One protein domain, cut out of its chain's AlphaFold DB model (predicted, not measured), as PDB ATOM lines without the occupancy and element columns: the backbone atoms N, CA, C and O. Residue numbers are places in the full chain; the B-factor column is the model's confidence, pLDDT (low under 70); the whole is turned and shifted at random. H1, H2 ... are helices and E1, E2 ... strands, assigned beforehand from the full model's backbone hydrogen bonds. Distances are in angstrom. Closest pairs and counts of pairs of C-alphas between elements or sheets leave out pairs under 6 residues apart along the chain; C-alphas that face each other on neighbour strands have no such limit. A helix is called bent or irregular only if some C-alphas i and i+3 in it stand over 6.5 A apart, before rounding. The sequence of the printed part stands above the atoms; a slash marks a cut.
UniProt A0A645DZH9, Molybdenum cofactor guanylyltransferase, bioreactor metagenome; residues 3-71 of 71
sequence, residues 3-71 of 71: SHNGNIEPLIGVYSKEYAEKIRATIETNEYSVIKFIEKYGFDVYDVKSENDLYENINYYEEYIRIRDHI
ATOM      1  N   SER A   3     -45.959 -48.854  39.445       90.25
ATOM      2  CA  SER A   3     -45.798 -48.001  40.618       90.25
ATOM      3  C   SER A   3     -46.048 -48.814  41.881       90.25
ATOM      4  O   SER A   3     -46.959 -49.638  41.923       90.25
ATOM      5  N   HIS A   4     -45.200 -48.607  42.883       88.31
ATOM      6  CA  HIS A   4     -45.259 -49.257  44.182       88.31
ATOM      7  C   HIS A   4     -45.085 -48.184  45.260       88.31
ATOM      8  O   HIS A   4     -44.141 -47.394  45.211       88.31
ATOM      9  N   ASN A   5     -46.024 -48.111  46.209       84.06
ATOM     10  CA  ASN A   5     -46.037 -47.113  47.289       84.06
ATOM     11  C   ASN A   5     -45.906 -45.657  46.798       84.06
ATOM     12  O   ASN A   5     -45.227 -44.836  47.416       84.06
ATOM     13  N   GLY A   6     -46.531 -45.333  45.661       85.12
ATOM     14  CA  GLY A   6     -46.484 -43.995  45.060       85.12
ATOM     15  C   GLY A   6     -45.177 -43.652  44.337       85.12
ATOM     16  O   GLY A   6     -45.082 -42.577  43.745       85.12
ATOM     17  N   ASN A   7     -44.191 -44.554  44.328       88.19
ATOM     18  CA  ASN A   7     -42.977 -44.416  43.529       88.19
ATOM     19  C   ASN A   7     -43.151 -45.140  42.196       88.19
ATOM     20  O   ASN A   7     -43.715 -46.232  42.138       88.19
ATOM     21  N   ILE A   8     -42.692 -44.527  41.105       90.88
ATOM     22  CA  ILE A   8     -42.589 -45.204  39.808       90.88
ATOM     23  C   ILE A   8     -41.337 -46.078  39.846       90.88
ATOM     24  O   ILE A   8     -40.288 -45.593  40.256       90.88
ATOM     25  N   GLU A   9     -41.443 -47.319  39.370       91.31
ATOM     26  CA  GLU A   9     -40.345 -48.290  39.305       91.31
ATOM     27  C   GLU A   9     -39.915 -48.506  37.841       91.31
ATOM     28  O   GLU A   9     -40.472 -49.357  37.137       91.31
ATOM     29  N   PRO A  10     -38.936 -47.744  37.310       90.88
ATOM     30  CA  PRO A  10     -38.655 -47.739  35.880       90.88
ATOM     31  C   PRO A  10     -38.046 -49.010  35.330       90.88
ATOM     32  O   PRO A  10     -38.216 -49.327  34.152       90.88
ATOM     33  N   LEU A  11     -37.345 -49.737  36.187       91.19
ATOM     34  CA  LEU A  11     -36.722 -51.003  35.832       91.19
ATOM     35  C   LEU A  11     -37.741 -52.152  35.816       91.19
ATOM     36  O   LEU A  11     -37.439 -53.221  35.295       91.19
ATOM     37  N   ILE A  12     -38.963 -51.912  36.305       91.62
ATOM     38  CA  ILE A  12     -40.080 -52.853  36.274       91.62
ATOM     39  C   ILE A  12     -41.168 -52.281  35.359       91.62
ATOM     40  O   ILE A  12     -42.142 -51.643  35.768       91.62
ATOM     41  N   GLY A  13     -40.995 -52.488  34.056       90.56
ATOM     42  CA  GLY A  13     -41.901 -51.951  33.049       90.56
ATOM     43  C   GLY A  13     -41.860 -52.725  31.741       90.56
ATOM     44  O   GLY A  13     -40.861 -53.343  31.387       90.56
ATOM     45  N   VAL A  14     -42.968 -52.667  31.005       92.31
ATOM     46  CA  VAL A  14     -43.041 -53.173  29.635       92.31
ATOM     47  C   VAL A  14     -42.724 -52.020  28.694       92.31
ATOM     48  O   VAL A  14     -43.456 -51.031  28.659       92.31
ATOM     49  N   TYR A  15     -41.641 -52.159  27.935       92.00
ATOM     50  CA  TYR A  15     -41.218 -51.185  26.936       92.00
ATOM     51  C   TYR A  15     -41.400 -51.768  25.539       92.00
ATOM     52  O   TYR A  15     -40.831 -52.807  25.203       92.00
ATOM     53  N   SER A  16     -42.188 -51.084  24.713       92.06
ATOM     54  CA  SER A  16     -42.310 -51.422  23.297       92.06
ATOM     55  C   SER A  16     -40.976 -51.193  22.580       92.06
ATOM     56  O   SER A  16     -40.238 -50.250  22.882       92.06
ATOM     57  N   LYS A  17     -40.675 -52.033  21.583       93.81
ATOM     58  CA  LYS A  17     -39.445 -51.933  20.779       93.81
ATOM     59  C   LYS A  17     -39.302 -50.568  20.093       93.81
ATOM     60  O   LYS A  17     -38.186 -50.128  19.835       93.81
ATOM     61  N   GLU A  18     -40.409 -49.876  19.837       92.25
ATOM     62  CA  GLU A  18     -40.415 -48.532  19.243       92.25
ATOM     63  C   GLU A  18     -39.687 -47.472  20.090       92.25
ATOM     64  O   GLU A  18     -39.274 -46.436  19.568       92.25
ATOM     65  N   TYR A  19     -39.496 -47.721  21.390       92.81
ATOM     66  CA  TYR A  19     -38.758 -46.821  22.274       92.81
ATOM     67  C   TYR A  19     -37.239 -47.004  22.194       92.81
ATOM     68  O   TYR A  19     -36.522 -46.140  22.688       92.81
ATOM     69  N   ALA A  20     -36.729 -48.060  21.548       94.06
ATOM     70  CA  ALA A  20     -35.291 -48.333  21.482       94.06
ATOM     71  C   ALA A  20     -34.501 -47.172  20.851       94.06
ATOM     72  O   ALA A  20     -33.516 -46.707  21.422       94.06
ATOM     73  N   GLU A  21     -34.979 -46.637  19.723       94.44
ATOM     74  CA  GLU A  21     -34.335 -45.489  19.070       94.44
ATOM     75  C   GLU A  21     -34.443 -44.209  19.907       94.44
ATOM     76  O   GLU A  21     -33.509 -43.410  19.947       94.44
ATOM     77  N   LYS A  22     -35.553 -44.029  20.634       93.81
ATOM     78  CA  LYS A  22     -35.732 -42.885  21.542       93.81
ATOM     79  C   LYS A  22     -34.757 -42.957  22.718       93.81
ATOM     80  O   LYS A  22     -34.184 -41.935  23.079       93.81
ATOM     81  N   ILE A  23     -34.556 -44.148  23.289       93.12
ATOM     82  CA  ILE A  23     -33.586 -44.388  24.368       93.12
ATOM     83  C   ILE A  23     -32.171 -44.095  23.866       93.12
ATOM     84  O   ILE A  23     -31.439 -43.350  24.513       93.12
ATOM     85  N   ARG A  24     -31.804 -44.615  22.686       94.12
ATOM     86  CA  ARG A  24     -30.492 -44.364  22.072       94.12
ATOM     87  C   ARG A  24     -30.230 -42.869  21.882       94.12
ATOM     88  O   ARG A  24     -29.198 -42.379  22.330       94.12
ATOM     89  N   ALA A  25     -31.181 -42.139  21.302       93.19
ATOM     90  CA  ALA A  25     -31.056 -40.695  21.105       93.19
ATOM     91  C   ALA A  25     -30.907 -39.929  22.435       93.19
ATOM     92  O   ALA A  25     -30.121 -38.991  22.527       93.19
ATOM     93  N   THR A  26     -31.629 -40.335  23.484       93.38
ATOM     94  CA  THR A  26     -31.509 -39.738  24.823       93.38
ATOM     95  C   THR A  26     -30.104 -39.934  25.411       93.38
ATOM     96  O   THR A  26     -29.508 -38.970  25.901       93.38
ATOM     97  N   ILE A  27     -29.529 -41.132  25.264       92.94
ATOM     98  CA  ILE A  27     -28.155 -41.440  25.692       92.94
ATOM     99  C   ILE A  27     -27.129 -40.601  24.916       92.94
ATOM    100  O   ILE A  27     -26.226 -40.026  25.518       92.94
ATOM    101  N   GLU A  28     -27.287 -40.470  23.597       94.81
ATOM    102  CA  GLU A  28     -26.399 -39.659  22.744       94.81
ATOM    103  C   GLU A  28     -26.386 -38.174  23.148       94.81
ATOM    104  O   GLU A  28     -25.384 -37.483  22.966       94.81
ATOM    105  N   THR A  29     -27.470 -37.686  23.759       92.31
ATOM    106  CA  THR A  29     -27.560 -36.328  24.321       92.31
ATOM    107  C   THR A  29     -27.047 -36.197  25.762       92.31
ATOM    108  O   THR A  29     -27.203 -35.135  26.360       92.31
ATOM    109  N   ASN A  30     -26.410 -37.235  26.318       90.38
ATOM    110  CA  ASN A  30     -25.938 -37.307  27.708       90.38
ATOM    111  C   ASN A  30     -27.036 -37.140  28.771       90.38
ATOM    112  O   ASN A  30     -26.764 -36.694  29.888       90.38
ATOM    113  N   GLU A  31     -28.277 -37.501  28.454       91.94
ATOM    114  CA  GLU A  31     -29.345 -37.563  29.446       91.94
ATOM    115  C   GLU A  31     -29.494 -39.012  29.919       91.94
ATOM    116  O   GLU A  31     -29.857 -39.899  29.151       91.94
ATOM    117  N   TYR A  32     -29.186 -39.253  31.192       90.44
ATOM    118  CA  TYR A  32     -29.130 -40.598  31.781       90.44
ATOM    119  C   TYR A  32     -30.231 -40.835  32.823       90.44
ATOM    120  O   TYR A  32     -30.287 -41.895  33.445       90.44
ATOM    121  N   SER A  33     -31.125 -39.862  33.026       92.06
ATOM    122  CA  SER A  33     -32.277 -40.025  33.910       92.06
ATOM    123  C   SER A  33     -33.416 -40.755  33.201       92.06
ATOM    124  O   SER A  33     -34.084 -40.204  32.322       92.06
ATOM    125  N   VAL A  34     -33.694 -41.988  33.636       90.69
ATOM    126  CA  VAL A  34     -34.853 -42.755  33.153       90.69
ATOM    127  C   VAL A  34     -36.164 -42.042  33.507       90.69
ATOM    128  O   VAL A  34     -37.082 -42.022  32.695       90.69
ATOM    129  N   ILE A  35     -36.234 -41.375  34.665       90.75
ATOM    130  CA  ILE A  35     -37.412 -40.591  35.073       90.75
ATOM    131  C   ILE A  35     -37.703 -39.469  34.073       90.75
ATOM    132  O   ILE A  35     -38.817 -39.392  33.561       90.75
ATOM    133  N   LYS A  36     -36.698 -38.672  33.689       91.31
ATOM    134  CA  LYS A  36     -36.897 -37.625  32.674       91.31
ATOM    135  C   LYS A  36     -37.299 -38.192  31.313       91.31
ATOM    136  O   LYS A  36     -38.067 -37.569  30.582       91.31
ATOM    137  N   PHE A  37     -36.780 -39.365  30.945       92.62
ATOM    138  CA  PHE A  37     -37.195 -40.051  29.721       92.62
ATOM    139  C   PHE A  37     -38.691 -40.403  29.760       92.62
ATOM    140  O   PHE A  37     -39.406 -40.173  28.782       92.62
ATOM    141  N   ILE A  38     -39.175 -40.904  30.896       91.00
ATOM    142  CA  ILE A  38     -40.586 -41.248  31.109       91.00
ATOM    143  C   ILE A  38     -41.467 -40.004  31.056       91.00
ATOM    144  O   ILE A  38     -42.451 -39.996  30.321       91.00
ATOM    145  N   GLU A  39     -41.092 -38.944  31.771       89.94
ATOM    146  CA  GLU A  39     -41.811 -37.662  31.769       89.94
ATOM    147  C   GLU A  39     -41.918 -37.072  30.358       89.94
ATOM    148  O   GLU A  39     -42.952 -36.521  29.984       89.94
ATOM    149  N   LYS A  40     -40.865 -37.224  29.548       91.94
ATOM    150  CA  LYS A  40     -40.817 -36.710  28.176       91.94
ATOM    151  C   LYS A  40     -41.723 -37.474  27.210       91.94
ATOM    152  O   LYS A  40     -42.319 -36.851  26.333       91.94
ATOM    153  N   TYR A  41     -41.759 -38.804  27.293       91.00
ATOM    154  CA  TYR A  41     -42.421 -39.633  26.277       91.00
ATOM    155  C   TYR A  41     -43.768 -40.219  26.705       91.00
ATOM    156  O   TYR A  41     -44.500 -40.675  25.827       91.00
ATOM    157  N   GLY A  42     -44.105 -40.163  27.996       89.69
ATOM    158  CA  GLY A  42     -45.366 -40.652  28.548       89.69
ATOM    159  C   GLY A  42     -45.464 -42.180  28.565       89.69
ATOM    160  O   GLY A  42     -45.149 -42.858  27.587       89.69
ATOM    161  N   PHE A  43     -45.916 -42.725  29.692       91.38
ATOM    162  CA  PHE A  43     -46.133 -44.158  29.881       91.38
ATOM    163  C   PHE A  43     -47.356 -44.388  30.761       91.38
ATOM    164  O   PHE A  43     -47.581 -43.648  31.719       91.38
ATOM    165  N   ASP A  44     -48.101 -45.456  30.482       92.44
ATOM    166  CA  ASP A  44     -49.156 -45.907  31.382       92.44
ATOM    167  C   ASP A  44     -48.543 -46.423  32.685       92.44
ATOM    168  O   ASP A  44     -47.594 -47.220  32.674       92.44
ATOM    169  N   VAL A  45     -49.095 -45.982  33.814       90.69
ATOM    170  CA  VAL A  45     -48.662 -46.386  35.152       90.69
ATOM    171  C   VAL A  45     -49.695 -47.331  35.745       90.69
ATOM    172  O   VAL A  45     -50.882 -47.020  35.820       90.69
ATOM    173  N   TYR A  46     -49.228 -48.501  36.160       90.06
ATOM    174  CA  TYR A  46     -50.005 -49.500  36.866       90.06
ATOM    175  C   TYR A  46     -49.607 -49.477  38.337       90.06
ATOM    176  O   TYR A  46     -48.481 -49.835  38.679       90.06
ATOM    177  N   ASP A  47     -50.536 -49.045  39.184       89.38
ATOM    178  CA  ASP A  47     -50.332 -48.953  40.624       89.38
ATOM    179  C   ASP A  47     -50.607 -50.298  41.306       89.38
ATOM    180  O   ASP A  47     -51.698 -50.876  41.189       89.38
ATOM    181  N   VAL A  48     -49.598 -50.823  41.995       87.81
ATOM    182  CA  VAL A  48     -49.695 -52.078  42.735       87.81
ATOM    183  C   VAL A  48     -50.417 -51.825  44.048       87.81
ATOM    184  O   VAL A  48     -49.942 -51.104  44.914       87.81
ATOM    185  N   LYS A  49     -51.559 -52.492  44.222       77.25
ATOM    186  CA  LYS A  49     -52.409 -52.335  45.413       77.25
ATOM    187  C   LYS A  49     -52.020 -53.211  46.609       77.25
ATOM    188  O   LYS A  49     -52.671 -53.109  47.642       77.25
ATOM    189  N   SER A  50     -51.050 -54.116  46.468       67.31
ATOM    190  CA  SER A  50     -50.674 -55.050  47.537       67.31
ATOM    191  C   SER A  50     -49.373 -54.649  48.219       67.31
ATOM    192  O   SER A  50     -48.381 -54.435  47.526       67.31
ATOM    193  N   GLU A  51     -49.366 -54.702  49.550       62.91
ATOM    194  CA  GLU A  51     -48.190 -54.628  50.433       62.91
ATOM    195  C   GLU A  51     -47.327 -55.902  50.343       62.91
ATOM    196  O   GLU A  51     -47.031 -56.546  51.343       62.91
ATOM    197  N   ASN A  52     -46.996 -56.348  49.131       61.44
ATOM    198  CA  ASN A  52     -46.172 -57.537  48.955       61.44
ATOM    199  C   ASN A  52     -44.705 -57.133  48.838       61.44
ATOM    200  O   ASN A  52     -44.341 -56.400  47.916       61.44
ATOM    201  N   ASP A  53     -43.865 -57.745  49.676       66.31
ATOM    202  CA  ASP A  53     -42.395 -57.647  49.652       66.31
ATOM    203  C   ASP A  53     -41.770 -58.041  48.296       66.31
ATOM    204  O   ASP A  53     -40.581 -57.850  48.059       66.31
ATOM    205  N   LEU A  54     -42.580 -58.564  47.367       78.12
ATOM    206  CA  LEU A  54     -42.203 -58.963  46.011       78.12
ATOM    207  C   LEU A  54     -41.471 -57.861  45.223       78.12
ATOM    208  O   LEU A  54     -40.712 -58.174  44.307       78.12
ATOM    209  N   TYR A  55     -41.721 -56.591  45.544       82.06
ATOM    210  CA  TYR A  55     -41.136 -55.440  44.854       82.06
ATOM    211  C   TYR A  55     -40.120 -54.672  45.712       82.06
ATOM    212  O   TYR A  55     -39.727 -53.568  45.331       82.06
ATOM    213  N   GLU A  56     -39.699 -55.207  46.866       84.94
ATOM    214  CA  GLU A  56     -38.605 -54.600  47.629       84.94
ATOM    215  C   GLU A  56     -37.279 -54.740  46.870       84.94
ATOM    216  O   GLU A  56     -36.860 -55.830  46.478       84.94
ATOM    217  N   ASN A  57     -36.596 -53.612  46.682       87.50
ATOM    218  CA  ASN A  57     -35.254 -53.593  46.114       87.50
ATOM    219  C   ASN A  57     -34.213 -53.939  47.190       87.50
ATOM    220  O   ASN A  57     -34.319 -53.493  48.330       87.50
ATOM    221  N   ILE A  58     -33.167 -54.667  46.794       91.50
ATOM    222  CA  ILE A  58     -31.970 -54.905  47.608       91.50
ATOM    223  C   ILE A  58     -30.821 -54.112  46.993       91.50
ATOM    224  O   ILE A  58     -30.243 -54.512  45.982       91.50
ATOM    225  N   ASN A  59     -30.488 -52.987  47.607       93.19
ATOM    226  CA  ASN A  59     -29.381 -52.113  47.231       93.19
ATOM    227  C   ASN A  59     -28.169 -52.299  48.154       93.19
ATOM    228  O   ASN A  59     -27.030 -52.090  47.731       93.19
ATOM    229  N   TYR A  60     -28.408 -52.704  49.402       95.12
ATOM    230  CA  TYR A  60     -27.405 -52.852  50.450       95.12
ATOM    231  C   TYR A  60     -27.421 -54.253  51.067       95.12
ATOM    232  O   TYR A  60     -28.414 -54.984  51.026       95.12
ATOM    233  N   TYR A  61     -26.296 -54.645  51.668       94.12
ATOM    234  CA  TYR A  61     -26.156 -55.967  52.280       94.12
ATOM    235  C   TYR A  61     -27.079 -56.145  53.493       94.12
ATOM    236  O   TYR A  61     -27.607 -57.231  53.723       94.12
ATOM    237  N   GLU A  62     -27.321 -55.080  54.251       93.69
ATOM    238  CA  GLU A  62     -28.221 -55.087  55.403       93.69
ATOM    239  C   GLU A  62     -29.666 -55.417  54.997       93.69
ATOM    240  O   GLU A  62     -30.351 -56.159  55.701       93.69
ATOM    241  N   GLU A  63     -30.112 -54.924  53.839       92.06
ATOM    242  CA  GLU A  63     -31.444 -55.207  53.287       92.06
ATOM    243  C   GLU A  63     -31.575 -56.686  52.906       92.06
ATOM    244  O   GLU A  63     -32.583 -57.322  53.212       92.06
ATOM    245  N   TYR A  64     -30.516 -57.266  52.329       91.06
ATOM    246  CA  TYR A  64     -30.453 -58.700  52.045       91.06
ATOM    247  C   TYR A  64     -30.596 -59.545  53.315       91.06
ATOM    248  O   TYR A  64     -31.372 -60.500  53.330       91.06
ATOM    249  N   ILE A  65     -29.868 -59.200  54.384       92.88
ATOM    250  CA  ILE A  65     -29.948 -59.923  55.662       92.88
ATOM    251  C   ILE A  65     -31.357 -59.836  56.246       92.88
ATOM    252  O   ILE A  65     -31.907 -60.861  56.641       92.88
ATOM    253  N   ARG A  66     -31.963 -58.641  56.232       88.94
ATOM    254  CA  ARG A  66     -33.335 -58.421  56.706       88.94
ATOM    255  C   ARG A  66     -34.333 -59.331  55.992       88.94
ATOM    256  O   ARG A  66     -35.115 -59.997  56.655       88.94
ATOM    257  N   ILE A  67     -34.295 -59.369  54.660       86.25
ATOM    258  CA  ILE A  67     -35.223 -60.186  53.863       86.25
ATOM    259  C   ILE A  67     -34.961 -61.677  54.090       86.25
ATOM    260  O   ILE A  67     -35.897 -62.427  54.336       86.25
ATOM    261  N   ARG A  68     -33.695 -62.113  54.066       86.50
ATOM    262  CA  ARG A  68     -33.321 -63.519  54.286       86.50
ATOM    263  C   ARG A  68     -33.823 -64.049  55.629       86.50
ATOM    264  O   ARG A  68     -34.258 -65.190  55.687       86.50
ATOM    265  N   ASP A  69     -33.737 -63.248  56.687       85.44
ATOM    266  CA  ASP A  69     -34.101 -63.669  58.045       85.44
ATOM    267  C   ASP A  69     -35.621 -63.560  58.323       85.44
ATOM    268  O   ASP A  69     -36.086 -64.014  59.370       85.44
ATOM    269  N   HIS A  70     -36.397 -62.985  57.390       70.62
ATOM    270  CA  HIS A  70     -37.865 -62.909  57.419       70.62
ATOM    271  C   HIS A  70     -38.573 -63.956  56.532       70.62
ATOM    272  O   HIS A  70     -39.803 -64.027  56.574       70.62
ATOM    273  N   ILE A  71     -37.824 -64.762  55.766       59.88
ATOM    274  CA  ILE A  71     -38.332 -65.850  54.904       59.88
ATOM    275  C   ILE A  71     -38.168 -67.211  55.587       59.88
ATOM    276  O   ILE A  71     -37.089 -67.467  56.168       59.88
TER     277      ILE A  71
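This is residues 3 to 71 of the 71 residues of the protein "Molybdenum cofactor guanylyltransferase" of bioreactor metagenome (UniProt A0A645DZH9). The model is a loose, drawn-out shape with two helices, H1 and H2, at one end and a lone helix, H3, at the other. Between these ends lies the short strand E1, and the long link of residues 42 to 60, with no named element, arches past it from H2 to H3; residues 59 to 65, of which 61 to 65 belong to H3, stick out free. The printed part has 69 residues, with one named strand and three named helices in the order E1, H1, H2, H3; E1 pairs with no named strand. The class is mostly helix, though under half of the residues are in named elements. The whole is loose, with a radius of gyration of the C-alphas of 15.5 A, and elongated, spanning 44 by 27 by 19 A.

The longest helix by residues is H1, residues 17 to 28. It is close to, but not clearly touching, H2, residues 34 to 41: two pairs of C-alphas lie within 8 A. Their closest C-alphas are those of Thr 26 and Phe 37, 7.5 A apart. The two helices run opposite ways at a steep tilt of 64 degrees, with their centres 11.5 A apart. E1, residues 7 to 9, is apart from H1; it is apart from H2 too, but only just, with the closest C-alphas 8.4 A apart. H3, residues 61 to 70, is apart from E1, H1 and H2. In H2 and H3 every O i to N i+4 pair is within hydrogen-bond range; in H1 6 of 8 are.

H1 begins at C-alpha 17, at (-39.445, -51.933, 20.779), and measures 18.0 A from first to last C-alpha. It is irregular, but only just: C-alphas 18 and 21 are 6.8 A apart. H2 measures 10.7 A, and E1, which begins at C-alpha 7 at (-42.977, -44.416, 43.529), measures 6.3 A. H3 measures 14.5 A and ends at C-alpha 70, at (-37.865, -62.909, 57.419).

The two C-alphas farthest apart in the domain are those of Thr 29 and Asp 69, 43.9 A. The printed part has no cut; it begins at residue 3 and ends at residue 71, the chain's last residue. The link from H1 to H2 is tight, with 5 residues; that from E1 to H1 is short, with 7; that from H2 to H3 is long, with 19. The mean pLDDT of the printed part is 88.2, and residues 50 to 53 and residue 71 are under 70.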